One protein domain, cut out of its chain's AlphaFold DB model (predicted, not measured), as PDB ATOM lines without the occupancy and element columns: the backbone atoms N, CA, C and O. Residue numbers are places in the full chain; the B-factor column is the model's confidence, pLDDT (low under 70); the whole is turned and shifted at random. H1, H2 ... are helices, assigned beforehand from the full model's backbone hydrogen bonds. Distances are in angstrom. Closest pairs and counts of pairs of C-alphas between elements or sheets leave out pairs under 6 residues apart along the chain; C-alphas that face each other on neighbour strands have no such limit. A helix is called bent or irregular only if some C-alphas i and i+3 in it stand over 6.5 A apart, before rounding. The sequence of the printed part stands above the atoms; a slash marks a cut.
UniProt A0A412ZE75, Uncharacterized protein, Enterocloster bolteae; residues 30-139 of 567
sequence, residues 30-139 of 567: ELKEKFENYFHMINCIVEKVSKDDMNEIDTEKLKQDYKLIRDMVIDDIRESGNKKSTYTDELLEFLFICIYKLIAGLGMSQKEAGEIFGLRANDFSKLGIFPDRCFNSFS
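AT A GLANCE: This is residues 30 to 139 of the 567 residues of an uncharacterized protein of Enterocloster bolteae (UniProt A0A412ZE75). Three long helices, H3, H1 and H4, run lengthwise with their centres in a triangle, a loose bundle in which H3 and H4 are bridged by the short crosswise H5. H7 packs on H4, H6 on H5, while H2 and the link between H3 and H4 mark the two ends of the long axis. The printed part has 110 residues with seven named helices, H1 to H7 in order, and no named strand: all helix. It is compact, radius of gyration of the C-alphas 14.1 A, with spans of 46 by 26 by 20 A.

IN THESE COORDINATES: H3, residues 59 to 79, spans 30.4 A. H1, residues 30 to 48, spans 27.1 A from C-alpha 30 at (7.740, -20.711, -8.007). H4, residues 89 to 106, spans 25.7 A. H2 is residues 51 to 56, irregular, with C-alphas 52 and 55 8.4 A apart. H5 is residues 110 to 116, H6 121 to 127, and H7 131 to 139, ending at C-alpha 139 (28.733, -7.298, 15.014).

HOW THE PARTS SIT: H4 is the hub. It touches H1, closest C-alphas Val 46 and Gly 105 at 5.3 A, at a shallow tilt of 10 degrees, the same way. H3, with residues 65 to 73 alone, touches H1, with residues 31 to 38 alone, opposite ways at 20 degrees, a shallow tilt; the closest C-alphas, Lys 34 and Ile 69, are 6.7 A apart. H3 and H4 are close but not clearly touching, C-alphas Val 73 and Leu 91 at 7.6 A. With residues 59 to 66 alone, H3 touches H5, about perpendicular at 75 degrees; the closest C-alphas are Lys 63 and Ile 116, 4.8 A. With residues 99 to 103 alone, H4 touches H5, C-alphas Ile 99 and Ala 113 being closest at 5.7 A. With residues 96 to 104 alone, H4 touches H7, closest C-alphas Tyr 100 and Pro 131 at 4.9 A. H5 and H6 only just touch, with 3 pairs of C-alphas within 8 A, the closest Lys 111 and Ala 121 at 6.0 A. H2 only just touches residues 105 to 106 of H4, also with 3 pairs, closest C-alphas Lys 51 and Leu 106 at 4.8 A. Every O i to N i+4 pair is within hydrogen-bond range in H1, H4 and H7, against 16 of 17 in H3, 2 of 3 in H5, 1 of 3 in H6 and 0 of 2 in H2; for O i to N i+3, H6 has 2 of 4 and H2 1 of 3.

THE WHOLE: The C-alphas farthest apart, Asp 52 and Gly 81, are 46.3 A apart. The printed part has no cut and no long link. Mean pLDDT of the printed part is 81.4; 20 residues are under 70, among them 50 to 55 and 136 to 139.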
ATOM      1  N   GLU A  30       8.560 -20.416  -9.185       87.38
ATOM      2  CA  GLU A  30       7.740 -20.711  -8.007       87.38
ATOM      3  C   GLU A  30       8.604 -20.851  -6.744       87.38
ATOM      4  O   GLU A  30       8.297 -20.268  -5.704       87.38
ATOM      5  N   LEU A  31       9.726 -21.572  -6.827       85.69
ATOM      6  CA  LEU A  31      10.649 -21.727  -5.704       85.69
ATOM      7  C   LEU A  31      11.328 -20.399  -5.330       85.69
ATOM      8  O   LEU A  31      11.469 -20.098  -4.142       85.69
ATOM      9  N   LYS A  32      11.692 -19.574  -6.319       85.19
ATOM     10  CA  LYS A  32      12.190 -18.206  -6.098       85.19
ATOM     11  C   LYS A  32      11.156 -17.376  -5.328       85.19
ATOM     12  O   LYS A  32      11.501 -16.778  -4.311       85.19
ATOM     13  N   GLU A  33       9.884 -17.405  -5.732       86.81
ATOM     14  CA  GLU A  33       8.800 -16.709  -5.025       86.81
ATOM     15  C   GLU A  33       8.632 -17.213  -3.580       86.81
ATOM     16  O   GLU A  33       8.439 -16.427  -2.648       86.81
ATOM     17  N   LYS A  34       8.754 -18.524  -3.350       89.31
ATOM     18  CA  LYS A  34       8.698 -19.098  -1.998       89.31
ATOM     19  C   LYS A  34       9.869 -18.660  -1.127       89.31
ATOM     20  O   LYS A  34       9.642 -18.324   0.038       89.31
ATOM     21  N   PHE A  35      11.086 -18.615  -1.669       89.19
ATOM     22  CA  PHE A  35      12.224 -18.062  -0.941       89.19
ATOM     23  C   PHE A  35      11.993 -16.594  -0.568       89.19
ATOM     24  O   PHE A  35      12.224 -16.218   0.580       89.19
ATOM     25  N   GLU A  36      11.493 -15.776  -1.498       86.62
ATOM     26  CA  GLU A  36      11.184 -14.362  -1.252       86.62
ATOM     27  C   GLU A  36      10.152 -14.177  -0.140       86.62
ATOM     28  O   GLU A  36      10.386 -13.426   0.812       86.62
ATOM     29  N   ASN A  37       9.038 -14.904  -0.220       89.06
ATOM     30  CA  ASN A  37       7.963 -14.836   0.765       89.06
ATOM     31  C   ASN A  37       8.447 -15.241   2.163       89.06
ATOM     32  O   ASN A  37       8.156 -14.562   3.150       89.06
ATOM     33  N   TYR A  38       9.230 -16.318   2.256       92.44
ATOM     34  CA  TYR A  38       9.771 -16.781   3.531       92.44
ATOM     35  C   TYR A  38      10.807 -15.807   4.097       92.44
ATOM     36  O   TYR A  38      10.781 -15.478   5.281       92.44
ATOM     37  N   PHE A  39      11.693 -15.282   3.253       88.06
ATOM     38  CA  PHE A  39      12.652 -14.263   3.663       88.06
ATOM     39  C   PHE A  39      11.952 -12.982   4.151       88.06
ATOM     40  O   PHE A  39      12.357 -12.403   5.162       88.06
ATOM     41  N   HIS A  40      10.876 -12.554   3.484       86.38
ATOM     42  CA  HIS A  40      10.070 -11.412   3.914       86.38
ATOM     43  C   HIS A  40       9.376 -11.664   5.261       86.38
ATOM     44  O   HIS A  40       9.345 -10.772   6.109       86.38
ATOM     45  N   MET A  41       8.893 -12.887   5.496       88.50
ATOM     46  CA  MET A  41       8.354 -13.298   6.794       88.50
ATOM     47  C   MET A  41       9.413 -13.213   7.900       88.50
ATOM     48  O   MET A  41       9.144 -12.625   8.945       88.50
ATOM     49  N   ILE A  42      10.627 -13.724   7.663       89.25
ATOM     50  CA  ILE A  42      11.742 -13.618   8.618       89.25
ATOM     51  C   ILE A  42      12.074 -12.148   8.917       89.25
ATOM     52  O   ILE A  42      12.233 -11.796  10.082       89.25
ATOM     53  N   ASN A  43      12.120 -11.273   7.904       85.00
ATOM     54  CA  ASN A  43      12.331  -9.835   8.127       85.00
ATOM     55  C   ASN A  43      11.226  -9.215   8.983       85.00
ATOM     56  O   ASN A  43      11.530  -8.527   9.949       85.00
ATOM     57  N   CYS A  44       9.959  -9.501   8.671       84.69
ATOM     58  CA  CYS A  44       8.830  -9.008   9.456       84.69
ATOM     59  C   CYS A  44       8.913  -9.435  10.926       84.69
ATOM     60  O   CYS A  44       8.536  -8.660  11.798       84.69
ATOM     61  N   ILE A  45       9.368 -10.662  11.201       86.31
ATOM     62  CA  ILE A  45       9.548 -11.164  12.571       86.31
ATOM     63  C   ILE A  45      10.682 -10.403  13.256       86.31
ATOM     64  O   ILE A  45      10.476  -9.850  14.330       86.31
ATOM     65  N   VAL A  46      11.846 -10.314  12.607       85.19
ATOM     66  CA  VAL A  46      13.029  -9.614  13.131       85.19
ATOM     67  C   VAL A  46      12.761  -8.127  13.402       85.19
ATOM     68  O   VAL A  46      13.319  -7.570  14.339       85.19
ATOM     69  N   GLU A  47      11.914  -7.472  12.605       83.00
ATOM     70  CA  GLU A  47      11.559  -6.057  12.784       83.00
ATOM     71  C   GLU A  47      10.518  -5.815  13.888       83.00
ATOM     72  O   GLU A  47      10.445  -4.706  14.419       83.00
ATOM     73  N   LYS A  48       9.684  -6.813  14.208       80.25
ATOM     74  CA  LYS A  48       8.543  -6.658  15.129       80.25
ATOM     75  C   LYS A  48       8.780  -7.241  16.515       80.25
ATOM     76  O   LYS A  48       8.181  -6.749  17.464       80.25
ATOM     77  N   VAL A  49       9.595  -8.287  16.621       79.06
ATOM     78  CA  VAL A  49       9.839  -9.007  17.873       79.06
ATOM     79  C   VAL A  49      11.131  -8.492  18.498       79.06
ATOM     80  O   VAL A  49      12.175  -8.470  17.846       79.06
ATOM     81  N   SER A  50      11.061  -8.055  19.757       69.12
ATOM     82  CA  SER A  50      12.251  -7.648  20.507       69.12
ATOM     83  C   SER A  50      13.064  -8.880  20.931       69.12
ATOM     84  O   SER A  50      12.523  -9.979  21.055       69.12
ATOM     85  N   LYS A  51      14.366  -8.709  21.196       64.44
ATOM     86  CA  LYS A  51      15.220  -9.799  21.712       64.44
ATOM     87  C   LYS A  51      14.719 -10.366  23.047       64.44
ATOM     88  O   LYS A  51      14.958 -11.536  23.329       64.44
ATOM     89  N   ASP A  52      14.006  -9.561  23.828       63.03
ATOM     90  CA  ASP A  52      13.502  -9.938  25.150       63.03
ATOM     91  C   ASP A  52      12.164 -10.707  25.075       63.03
ATOM     92  O   ASP A  52      11.786 -11.382  26.031       63.03
ATOM     93  N   ASP A  53      11.493 -10.695  23.912       68.69
ATOM     94  CA  ASP A  53      10.167 -11.291  23.678       68.69
ATOM     95  C   ASP A  53      10.217 -12.527  22.754       68.69
ATOM     96  O   ASP A  53       9.261 -12.858  22.052       68.69
ATOM     97  N   MET A  54      11.337 -13.260  22.758       63.06
ATOM     98  CA  MET A  54      11.576 -14.438  21.900       63.06
ATOM     99  C   MET A  54      10.493 -15.533  21.985       63.06
ATOM    100  O   MET A  54      10.310 -16.296  21.036       63.06
ATOM    101  N   ASN A  55       9.737 -15.593  23.086       66.38
ATOM    102  CA  ASN A  55       8.626 -16.535  23.267       66.38
ATOM    103  C   ASN A  55       7.415 -16.252  22.354       66.38
ATOM    104  O   ASN A  55       6.534 -17.102  22.242       66.38
ATOM    105  N   GLU A  56       7.358 -15.087  21.699       70.56
ATOM    106  CA  GLU A  56       6.304 -14.735  20.735       70.56
ATOM    107  C   GLU A  56       6.554 -15.305  19.327       70.56
ATOM    108  O   GLU A  56       5.686 -15.236  18.453       70.56
ATOM    109  N   ILE A  57       7.731 -15.894  19.090       80.25
ATOM    110  CA  ILE A  57       8.090 -16.475  17.797       80.25
ATOM    111  C   ILE A  57       7.497 -17.883  17.687       80.25
ATOM    112  O   ILE A  57       7.921 -18.818  18.368       80.25
ATOM    113  N   ASP A  58       6.568 -18.066  16.751       84.75
ATOM    114  CA  ASP A  58       6.039 -19.385  16.394       84.75
ATOM    115  C   ASP A  58       7.064 -20.180  15.560       84.75
ATOM    116  O   ASP A  58       7.017 -20.247  14.326       84.75
ATOM    117  N   THR A  59       8.045 -20.759  16.253       86.31
ATOM    118  CA  THR A  59       9.128 -21.545  15.641       86.31
ATOM    119  C   THR A  59       8.624 -22.811  14.946       86.31
ATOM    120  O   THR A  59       9.225 -23.244  13.961       86.31
ATOM    121  N   GLU A  60       7.506 -23.388  15.392       87.38
ATOM    122  CA  GLU A  60       6.902 -24.561  14.752       87.38
ATOM    123  C   GLU A  60       6.263 -24.204  13.412       87.38
ATOM    124  O   GLU A  60       6.444 -24.936  12.434       87.38
ATOM    125  N   LYS A  61       5.604 -23.046  13.310       88.62
ATOM    126  CA  LYS A  61       5.137 -22.536  12.019       88.62
ATOM    127  C   LYS A  61       6.297 -22.272  11.059       88.62
ATOM    128  O   LYS A  61       6.240 -22.704   9.910       88.62
ATOM    129  N   LEU A  62       7.382 -21.654  11.532       90.56
ATOM    130  CA  LEU A  62       8.577 -21.425  10.707       90.56
ATOM    131  C   LEU A  62       9.173 -22.733  10.166       90.56
ATOM    132  O   LEU A  62       9.544 -22.792   8.990       90.56
ATOM    133  N   LYS A  63       9.225 -23.788  10.993       92.25
ATOM    134  CA  LYS A  63       9.658 -25.135  10.577       92.25
ATOM    135  C   LYS A  63       8.751 -25.720   9.499       92.25
ATOM    136  O   LYS A  63       9.244 -26.289   8.525       92.25
ATOM    137  N   GLN A  64       7.434 -25.602   9.667       91.75
ATOM    138  CA  GLN A  64       6.454 -26.122   8.710       91.75
ATOM    139  C   GLN A  64       6.538 -25.400   7.362       91.75
ATOM    140  O   GLN A  64       6.609 -26.059   6.325       91.75
ATOM    141  N   ASP A  65       6.616 -24.071   7.380       90.31
ATOM    142  CA  ASP A  65       6.716 -23.255   6.171       90.31
ATOM    143  C   ASP A  65       8.037 -23.523   5.423       90.31
ATOM    144  O   ASP A  65       8.049 -23.631   4.195       90.31
ATOM    145  N   TYR A  66       9.149 -23.724   6.142       93.88
ATOM    146  CA  TYR A  66      10.425 -24.084   5.516       93.88
ATOM    147  C   TYR A  66      10.407 -25.501   4.938       93.88
ATOM    148  O   TYR A  66      10.989 -25.748   3.880       93.88
ATOM    149  N   LYS A  67       9.727 -26.447   5.596       92.19
ATOM    150  CA  LYS A  67       9.614 -27.822   5.098       92.19
ATOM    151  C   LYS A  67       9.019 -27.863   3.687       92.19
ATOM    152  O   LYS A  67       9.527 -28.609   2.861       92.19
ATOM    153  N   LEU A  68       8.030 -27.013   3.393       90.31
ATOM    154  CA  LEU A  68       7.455 -26.891   2.047       90.31
ATOM    155  C   LEU A  68       8.507 -26.473   1.009       90.31
ATOM    156  O   LEU A  68       8.600 -27.079  -0.053       90.31
ATOM    157  N   ILE A  69       9.340 -25.483   1.340       91.44
ATOM    158  CA  ILE A  69      10.440 -25.022   0.478       91.44
ATOM    159  C   ILE A  69      11.456 -26.141   0.253       91.44
ATOM    160  O   ILE A  69      11.888 -26.389  -0.871       91.44
ATOM    161  N   ARG A  70      11.842 -26.834   1.327       90.19
ATOM    162  CA  ARG A  70      12.795 -27.943   1.262       90.19
ATOM    163  C   ARG A  70      12.283 -29.078   0.378       90.19
ATOM    164  O   ARG A  70      13.064 -29.621  -0.398       90.19
ATOM    165  N   ASP A  71      11.009 -29.436   0.508       90.19
ATOM    166  CA  ASP A  71      10.399 -30.506  -0.278       90.19
ATOM    167  C   ASP A  71      10.390 -30.139  -1.777       90.19
ATOM    168  O   ASP A  71      10.806 -30.958  -2.593       90.19
ATOM    169  N   MET A  72      10.086 -28.880  -2.129       89.81
ATOM    170  CA  MET A  72      10.196 -28.379  -3.511       89.81
ATOM    171  C   MET A  72      11.628 -28.459  -4.061       89.81
ATOM    172  O   MET A  72      11.835 -28.935  -5.171       89.81
ATOM    173  N   VAL A  73      12.639 -28.060  -3.277       88.19
ATOM    174  CA  VAL A  73      14.050 -28.176  -3.701       88.19
ATOM    175  C   VAL A  73      14.448 -29.635  -3.925       88.19
ATOM    176  O   VAL A  73      15.191 -29.946  -4.855       88.19
ATOM    177  N   ILE A  74      13.987 -30.547  -3.065       87.50
ATOM    178  CA  ILE A  74      14.262 -31.980  -3.215       87.50
ATOM    179  C   ILE A  74      13.652 -32.509  -4.516       87.50
ATOM    180  O   ILE A  74      14.291 -33.327  -5.184       87.50
ATOM    181  N   ASP A  75      12.454 -32.060  -4.871       86.62
ATOM    182  CA  ASP A  75      11.799 -32.463  -6.110       86.62
ATOM    183  C   ASP A  75      12.517 -31.880  -7.341       86.62
ATOM    184  O   ASP A  75      12.885 -32.661  -8.218       86.62
ATOM    185  N   ASP A  76      12.906 -30.598  -7.334       84.50
ATOM    186  CA  ASP A  76      13.742 -29.985  -8.387       84.50
ATOM    187  C   ASP A  76      15.074 -30.752  -8.579       84.50
ATOM    188  O   ASP A  76      15.499 -31.066  -9.698       84.50
ATOM    189  N   ILE A  77      15.739 -31.133  -7.479       85.31
ATOM    190  CA  ILE A  77      16.969 -31.942  -7.522       85.31
ATOM    191  C   ILE A  77      16.695 -33.318  -8.147       85.31
ATOM    192  O   ILE A  77      17.486 -33.789  -8.971       85.31
ATOM    193  N   ARG A  78      15.593 -33.981  -7.781       84.69
ATOM    194  CA  ARG A  78      15.233 -35.297  -8.333       84.69
ATOM    195  C   ARG A  78      14.924 -35.218  -9.822       84.69
ATOM    196  O   ARG A  78      15.370 -36.098 -10.563       84.69
ATOM    197  N   GLU A  79      14.211 -34.183 -10.254       83.94
ATOM    198  CA  GLU A  79      13.885 -33.929 -11.660       83.94
ATOM    199  C   GLU A  79      15.138 -33.663 -12.502       83.94
ATOM    200  O   GLU A  79      15.226 -34.132 -13.637       83.94
ATOM    201  N   SER A  80      16.173 -33.045 -11.921       80.50
ATOM    202  CA  SER A  80      17.486 -32.880 -12.570       80.50
ATOM    203  C   SER A  80      18.256 -34.197 -12.801       80.50
ATOM    204  O   SER A  80      19.332 -34.206 -13.402       80.50
ATOM    205  N   GLY A  81      17.741 -35.330 -12.304       77.94
ATOM    206  CA  GLY A  81      18.373 -36.648 -12.399       77.94
ATOM    207  C   GLY A  81      19.466 -36.901 -11.354       77.94
ATOM    208  O   GLY A  81      20.023 -38.004 -11.296       77.94
ATOM    209  N   ASN A  82      19.765 -35.927 -10.490       73.62
ATOM    210  CA  ASN A  82      20.740 -36.078  -9.418       73.62
ATOM    211  C   ASN A  82      20.089 -36.671  -8.156       73.62
ATOM    212  O   ASN A  82      19.299 -36.032  -7.477       73.62
ATOM    213  N   LYS A  83      20.462 -37.907  -7.804       66.81
ATOM    214  CA  LYS A  83      19.950 -38.601  -6.604       66.81
ATOM    215  C   LYS A  83      20.859 -38.501  -5.374       66.81
ATOM    216  O   LYS A  83      20.531 -39.075  -4.339       66.81
ATOM    217  N   LYS A  84      22.030 -37.867  -5.498       69.25
ATOM    218  CA  LYS A  84      23.055 -37.827  -4.439       69.25
ATOM    219  C   LYS A  84      23.056 -36.509  -3.671       69.25
ATOM    220  O   LYS A  84      23.357 -36.516  -2.481       69.25
ATOM    221  N   SER A  85      22.739 -35.403  -4.336       74.06
ATOM    222  CA  SER A  85      22.670 -34.089  -3.696       74.06
ATOM    223  C   SER A  85      21.374 -33.939  -2.898       74.06
ATOM    224  O   SER A  85      20.324 -34.435  -3.290       74.06
ATOM    225  N   THR A  86      21.456 -33.261  -1.756       76.75
ATOM    226  CA  THR A  86      20.292 -32.930  -0.907       76.75
ATOM    227  C   THR A  86      20.043 -31.420  -0.846       76.75
ATOM    228  O   THR A  86      19.010 -30.989  -0.349       76.75
ATOM    229  N   TYR A  87      20.990 -30.626  -1.353       82.81
ATOM    230  CA  TYR A  87      20.972 -29.169  -1.321       82.81
ATOM    231  C   TYR A  87      21.463 -28.615  -2.664       82.81
ATOM    232  O   TYR A  87      22.387 -29.177  -3.265       82.81
ATOM    233  N   THR A  88      20.864 -27.512  -3.109       84.00
ATOM    234  CA  THR A  88      21.388 -26.658  -4.183       84.00
ATOM    235  C   THR A  88      22.249 -25.539  -3.597       84.00
ATOM    236  O   THR A  88      22.141 -25.241  -2.404       84.00
ATOM    237  N   ASP A  89      23.101 -24.919  -4.415       80.25
ATOM    238  CA  ASP A  89      23.897 -23.755  -3.990       80.25
ATOM    239  C   ASP A  89      22.983 -22.612  -3.507       80.25
ATOM    240  O   ASP A  89      23.221 -22.007  -2.463       80.25
ATOM    241  N   GLU A  90      21.877 -22.388  -4.216       82.06
ATOM    242  CA  GLU A  90      20.870 -21.374  -3.913       82.06
ATOM    243  C   GLU A  90      20.135 -21.657  -2.592       82.06
ATOM    244  O   GLU A  90      19.895 -20.732  -1.815       82.06
ATOM    245  N   LEU A  91      19.830 -22.928  -2.282       86.50
ATOM    246  CA  LEU A  91      19.253 -23.297  -0.984       86.50
ATOM    247  C   LEU A  91      20.255 -23.066   0.157       86.50
ATOM    248  O   LEU A  91      19.859 -22.640   1.240       86.50
ATOM    249  N   LEU A  92      21.543 -23.338  -0.060       84.88
ATOM    250  CA  LEU A  92      22.579 -23.095   0.948       84.88
ATOM    251  C   LEU A  92      22.781 -21.596   1.213       84.88
ATOM    252  O   LEU A  92      22.906 -21.202   2.373       84.88
ATOM    253  N   GLU A  93      22.755 -20.764   0.168       83.50
ATOM    254  CA  GLU A  93      22.793 -19.302   0.297       83.50
ATOM    255  C   GLU A  93      21.560 -18.788   1.059       83.50
ATOM    256  O   GLU A  93      21.694 -18.025   2.019       83.50
ATOM    257  N   PHE A  94      20.366 -19.272   0.703       88.06
ATOM    258  CA  PHE A  94      19.117 -18.951   1.396       88.06
ATOM    259  C   PHE A  94      19.167 -19.314   2.891       88.06
ATOM    260  O   PHE A  94      18.877 -18.477   3.750       88.06
ATOM    261  N   LEU A  95      19.598 -20.539   3.212       89.69
ATOM    262  CA  LEU A  95      19.751 -21.022   4.587       89.69
ATOM    263  C   LEU A  95      20.708 -20.150   5.397       89.69
ATOM    264  O   LEU A  95      20.378 -19.739   6.509       89.69
ATOM    265  N   PHE A  96      21.878 -19.839   4.836       87.19
ATOM    266  CA  PHE A  96      22.857 -18.975   5.489       87.19
ATOM    267  C   PHE A  96      22.248 -17.616   5.851       87.19
ATOM    268  O   PHE A  96      22.411 -17.146   6.976       87.19
ATOM    269  N   ILE A  97      21.510 -17.006   4.925       85.69
ATOM    270  CA  ILE A  97      20.963 -15.657   5.084       85.69
ATOM    271  C   ILE A  97      19.837 -15.603   6.113       85.69
ATOM    272  O   ILE A  97      19.828 -14.710   6.965       85.69
ATOM    273  N   CYS A  98      18.898 -16.546   6.060       89.56
ATOM    274  CA  CYS A  98      17.806 -16.599   7.026       89.56
ATOM    275  C   CYS A  98      18.328 -16.869   8.442       89.56
ATOM    276  O   CYS A  98      17.934 -16.172   9.377       89.56
ATOM    277  N   ILE A  99      19.267 -17.809   8.594       90.38
ATOM    278  CA  ILE A  99      19.881 -18.115   9.892       90.38
ATOM    279  C   ILE A  99      20.675 -16.910  10.406       90.38
ATOM    280  O   ILE A  99      20.516 -16.534  11.563       90.38
ATOM    281  N   TYR A 100      21.460 -16.243   9.551       86.94
ATOM    282  CA  TYR A 100      22.178 -15.019   9.923       86.94
ATOM    283  C   TYR A 100      21.228 -13.940  10.457       86.94
ATOM    284  O   TYR A 100      21.525 -13.310  11.468       86.94
ATOM    285  N   LYS A 101      20.074 -13.722   9.813       87.19
ATOM    286  CA  LYS A 101      19.098 -12.713  10.253       87.19
ATOM    287  C   LYS A 101      18.447 -13.041  11.590       87.19
ATOM    288  O   LYS A 101      18.269 -12.129  12.390       87.19
ATOM    289  N   LEU A 102      18.117 -14.307  11.833       88.75
ATOM    290  CA  LEU A 102      17.565 -14.740  13.118       88.75
ATOM    291  C   LEU A 102      18.583 -14.552  14.249       88.75
ATOM    292  O   LEU A 102      18.245 -13.987  15.286       88.75
ATOM    293  N   ILE A 103      19.845 -14.926  14.017       87.25
ATOM    294  CA  ILE A 103      20.934 -14.695  14.977       87.25
ATOM    295  C   ILE A 103      21.118 -13.186  15.210       87.25
ATOM    296  O   ILE A 103      21.101 -12.719  16.346       87.25
ATOM    297  N   ALA A 104      21.245 -12.396  14.142       82.25
ATOM    298  CA  ALA A 104      21.551 -10.974  14.247       82.25
ATOM    299  C   ALA A 104      20.419 -10.148  14.873       82.25
ATOM    300  O   ALA A 104      20.664  -9.282  15.716       82.25
ATOM    301  N   GLY A 105      19.187 -10.417  14.442       82.56
ATOM    302  CA  GLY A 105      17.992  -9.695  14.854       82.56
ATOM    303  C   GLY A 105      17.498 -10.088  16.237       82.56
ATOM    304  O   GLY A 105      17.221  -9.220  17.058       82.56
ATOM    305  N   LEU A 106      17.441 -11.393  16.508       83.31
ATOM    306  CA  LEU A 106      16.751 -11.947  17.675       83.31
ATOM    307  C   LEU A 106      17.720 -12.527  18.714       83.31
ATOM    308  O   LEU A 106      17.312 -12.825  19.827       83.31
ATOM    309  N   GLY A 107      19.014 -12.649  18.395       78.75
ATOM    310  CA  GLY A 107      20.013 -13.196  19.320       78.75
ATOM    311  C   GLY A 107      19.921 -14.711  19.513       78.75
ATOM    312  O   GLY A 107      20.484 -15.225  20.472       78.75
ATOM    313  N   MET A 108      19.223 -15.426  18.622       85.94
ATOM    314  CA  MET A 108      19.138 -16.890  18.667       85.94
ATOM    315  C   MET A 108      20.527 -17.522  18.544       85.94
ATOM    316  O   MET A 108      21.356 -17.064  17.754       85.94
ATOM    317  N   SER A 109      20.764 -18.629  19.246       83.25
ATOM    318  CA  SER A 109      21.954 -19.447  19.013       83.25
ATOM    319  C   SER A 109      21.899 -20.115  17.631       83.25
ATOM    320  O   SER A 109      20.824 -20.395  17.089       83.25
ATOM    321  N   GLN A 110      23.063 -20.458  17.057       82.38
ATOM    322  CA  GLN A 110      23.117 -21.182  15.775       82.38
ATOM    323  C   GLN A 110      22.335 -22.503  15.820       82.38
ATOM    324  O   GLN A 110      21.790 -22.937  14.805       82.38
ATOM    325  N   LYS A 111      22.285 -23.143  16.993       85.44
ATOM    326  CA  LYS A 111      21.535 -24.377  17.211       85.44
ATOM    327  C   LYS A 111      20.031 -24.130  17.091       85.44
ATOM    328  O   LYS A 111      19.393 -24.792  16.282       85.44
ATOM    329  N   GLU A 112      19.488 -23.163  17.827       87.94
ATOM    330  CA  GLU A 112      18.050 -22.843  17.809       87.94
ATOM    331  C   GLU A 112      17.595 -22.373  16.425       87.94
ATOM    332  O   GLU A 112      16.585 -22.843  15.900       87.94
ATOM    333  N   ALA A 113      18.373 -21.492  15.788       89.69
ATOM    334  CA  ALA A 113      18.082 -21.046  14.432       89.69
ATOM    335  C   ALA A 113      18.199 -22.205  13.424       89.69
ATOM    336  O   ALA A 113      17.364 -22.329  12.535       89.69
ATOM    337  N   GLY A 114      19.192 -23.091  13.574       88.50
ATOM    338  CA  GLY A 114      19.376 -24.274  12.730       88.50
ATOM    339  C   GLY A 114      18.239 -25.290  12.825       88.50
ATOM    340  O   GLY A 114      17.848 -25.866  11.808       88.50
ATOM    341  N   GLU A 115      17.658 -25.468  14.012       90.75
ATOM    342  CA  GLU A 115      16.524 -26.370  14.237       90.75
ATOM    343  C   GLU A 115      15.278 -25.962  13.439       90.75
ATOM    344  O   GLU A 115      14.544 -26.844  12.985       90.75
ATOM    345  N   ILE A 116      15.069 -24.661  13.182       92.19
ATOM    346  CA  ILE A 116      13.995 -24.170  12.297       92.19
ATOM    347  C   ILE A 116      14.140 -24.745  10.880       92.19
ATOM    348  O   ILE A 116      13.157 -25.104  10.232       92.19
ATOM    349  N   PHE A 117      15.381 -24.909  10.426       92.44
ATOM    350  CA  PHE A 117      15.714 -25.422   9.099       92.44
ATOM    351  C   PHE A 117      16.034 -26.926   9.092       92.44
ATOM    352  O   PHE A 117      16.493 -27.475   8.088       92.44
ATOM    353  N   GLY A 118      15.804 -27.621  10.210       88.25
ATOM    354  CA  GLY A 118      16.107 -29.046  10.350       88.25
ATOM    355  C   GLY A 118      17.600 -29.383  10.260       88.25
ATOM    356  O   GLY A 118      17.938 -30.502   9.868       88.25
ATOM    357  N   LEU A 119      18.478 -28.431  10.595       85.75
ATOM    358  CA  LEU A 119      19.929 -28.602  10.656       85.75
ATOM    359  C   LEU A 119      20.374 -28.901  12.092       85.75
ATOM    360  O   LEU A 119      19.935 -28.261  13.044       85.75
ATOM    361  N   ARG A 120      21.290 -29.858  12.252       82.31
ATOM    362  CA  ARG A 120      21.990 -30.139  13.515       82.31
ATOM    363  C   ARG A 120      23.303 -29.359  13.570       82.31
ATOM    364  O   ARG A 120      23.827 -28.942  12.540       82.31
ATOM    365  N   ALA A 121      23.904 -29.251  14.756       68.62
ATOM    366  CA  ALA A 121      25.185 -28.559  14.954       68.62
ATOM    367  C   ALA A 121      26.289 -29.013  13.967       68.62
ATOM    368  O   ALA A 121      26.972 -28.186  13.367       68.62
ATOM    369  N   ASN A 122      26.390 -30.323  13.712       69.94
ATOM    370  CA  ASN A 122      27.385 -30.899  12.797       69.94
ATOM    371  C   ASN A 122      27.055 -30.724  11.303       69.94
ATOM    372  O   ASN A 122      27.882 -31.072  10.458       69.94
ATOM    373  N   ASP A 123      25.863 -30.242  10.947       75.62
ATOM    374  CA  ASP A 123      25.470 -30.080   9.545       75.62
ATOM    375  C   ASP A 123      26.071 -28.804   8.944       75.62
ATOM    376  O   ASP A 123      26.517 -28.825   7.801       75.62
ATOM    377  N   PHE A 124      26.208 -27.732   9.729       71.12
ATOM    378  CA  PHE A 124      26.816 -26.465   9.302       71.12
ATOM    379  C   PHE A 124      28.235 -26.638   8.744       71.12
ATOM    380  O   PHE A 124      28.535 -26.189   7.637       71.12
ATOM    381  N   SER A 125      29.095 -27.368   9.462       63.25
ATOM    382  CA  SER A 125      30.466 -27.662   9.022       63.25
ATOM    383  C   SER A 125      30.498 -28.568   7.789       63.25
ATOM    384  O   SER A 125      31.279 -28.335   6.866       63.25
ATOM    385  N   LYS A 126      29.610 -29.569   7.717       67.00
ATOM    386  CA  LYS A 126      29.497 -30.468   6.558       67.00
ATOM    387  C   LYS A 126      29.016 -29.758   5.298       67.00
ATOM    388  O   LYS A 126      29.456 -30.143   4.211       67.00
ATOM    389  N   LEU A 127      28.124 -28.781   5.448       69.62
ATOM    390  CA  LEU A 127      27.565 -27.959   4.375       69.62
ATOM    391  C   LEU A 127      28.452 -26.751   4.038       69.62
ATOM    392  O   LEU A 127      28.310 -26.173   2.967       69.62
ATOM    393  N   GLY A 128      29.406 -26.409   4.908       63.34
ATOM    394  CA  GLY A 128      30.322 -25.289   4.702       63.34
ATOM    395  C   GLY A 128      29.641 -23.925   4.817       63.34
ATOM    396  O   GLY A 128      30.042 -23.008   4.108       63.34
ATOM    397  N   ILE A 129      28.622 -23.798   5.677       70.25
ATOM    398  CA  ILE A 129      27.920 -22.539   5.976       70.25
ATOM    399  C   ILE A 129      28.097 -22.188   7.460       70.25
ATOM    400  O   ILE A 129      27.911 -23.039   8.326       70.25
ATOM    401  N   PHE A 130      28.467 -20.940   7.772       72.12
ATOM    402  CA  PHE A 130      28.863 -20.532   9.134       72.12
ATOM    403  C   PHE A 130      28.260 -19.176   9.570       72.12
ATOM    404  O   PHE A 130      29.000 -18.222   9.828       72.12
ATOM    405  N   PRO A 131      26.923 -19.059   9.644       72.44
ATOM    406  CA  PRO A 131      26.233 -17.789   9.880       72.44
ATOM    407  C   PRO A 131      26.551 -17.140  11.237       72.44
ATOM    408  O   PRO A 131      26.755 -15.929  11.276       72.44
ATOM    409  N   ASP A 132      26.686 -17.915  12.320       76.12
ATOM    410  CA  ASP A 132      27.063 -17.384  13.644       76.12
ATOM    411  C   ASP A 132      28.472 -16.782  13.647       76.12
ATOM    412  O   ASP A 132      28.696 -15.673  14.132       76.12
ATOM    413  N   ARG A 133      29.435 -17.472  13.023       63.50
ATOM    414  CA  ARG A 133      30.814 -16.974  12.915       63.50
ATOM    415  C   ARG A 133      30.866 -15.675  12.120       63.50
ATOM    416  O   ARG A 133      31.570 -14.752  12.525       63.50
ATOM    417  N   CYS A 134      30.118 -15.586  11.020       63.66
ATOM    418  CA  CYS A 134      30.006 -14.365  10.223       63.66
ATOM    419  C   CYS A 134      29.351 -13.227  11.011       63.66
ATOM    420  O   CYS A 134      29.865 -12.113  10.983       63.66
ATOM    421  N   PHE A 135      28.264 -13.498  11.741       72.25
ATOM    422  CA  PHE A 135      27.601 -12.498  12.577       72.25
ATOM    423  C   PHE A 135      28.540 -11.972  13.661       72.25
ATOM    424  O   PHE A 135      28.781 -10.773  13.708       72.25
ATOM    425  N   ASN A 136      29.162 -12.856  14.442       63.59
ATOM    426  CA  ASN A 136      30.123 -12.483  15.484       63.59
ATOM    427  C   ASN A 136      31.332 -11.710  14.921       63.59
ATOM    428  O   ASN A 136      31.869 -10.800  15.556       63.59
ATOM    429  N   SER A 137      31.748 -12.033  13.695       58.00
ATOM    430  CA  SER A 137      32.804 -11.307  12.980       58.00
ATOM    431  C   SER A 137      32.367  -9.923  12.501       58.00
ATOM    432  O   SER A 137      33.214  -9.038  12.398       58.00
ATOM    433  N   PHE A 138      31.078  -9.708  12.255       60.38
ATOM    434  CA  PHE A 138      30.540  -8.434  11.790       60.38
ATOM    435  C   PHE A 138      30.089  -7.512  12.938       60.38
ATOM    436  O   PHE A 138      30.321  -6.309  12.866       60.38
ATOM    437  N   SER A 139      29.453  -8.058  13.981       59.34
ATOM    438  CA  SER A 139      28.733  -7.298  15.014       59.34
ATOM    439  C   SER A 139      29.572  -6.873  16.218       59.34
ATOM    440  O   SER A 139      29.235  -5.878  16.855       59.34
TER     441      SER A 139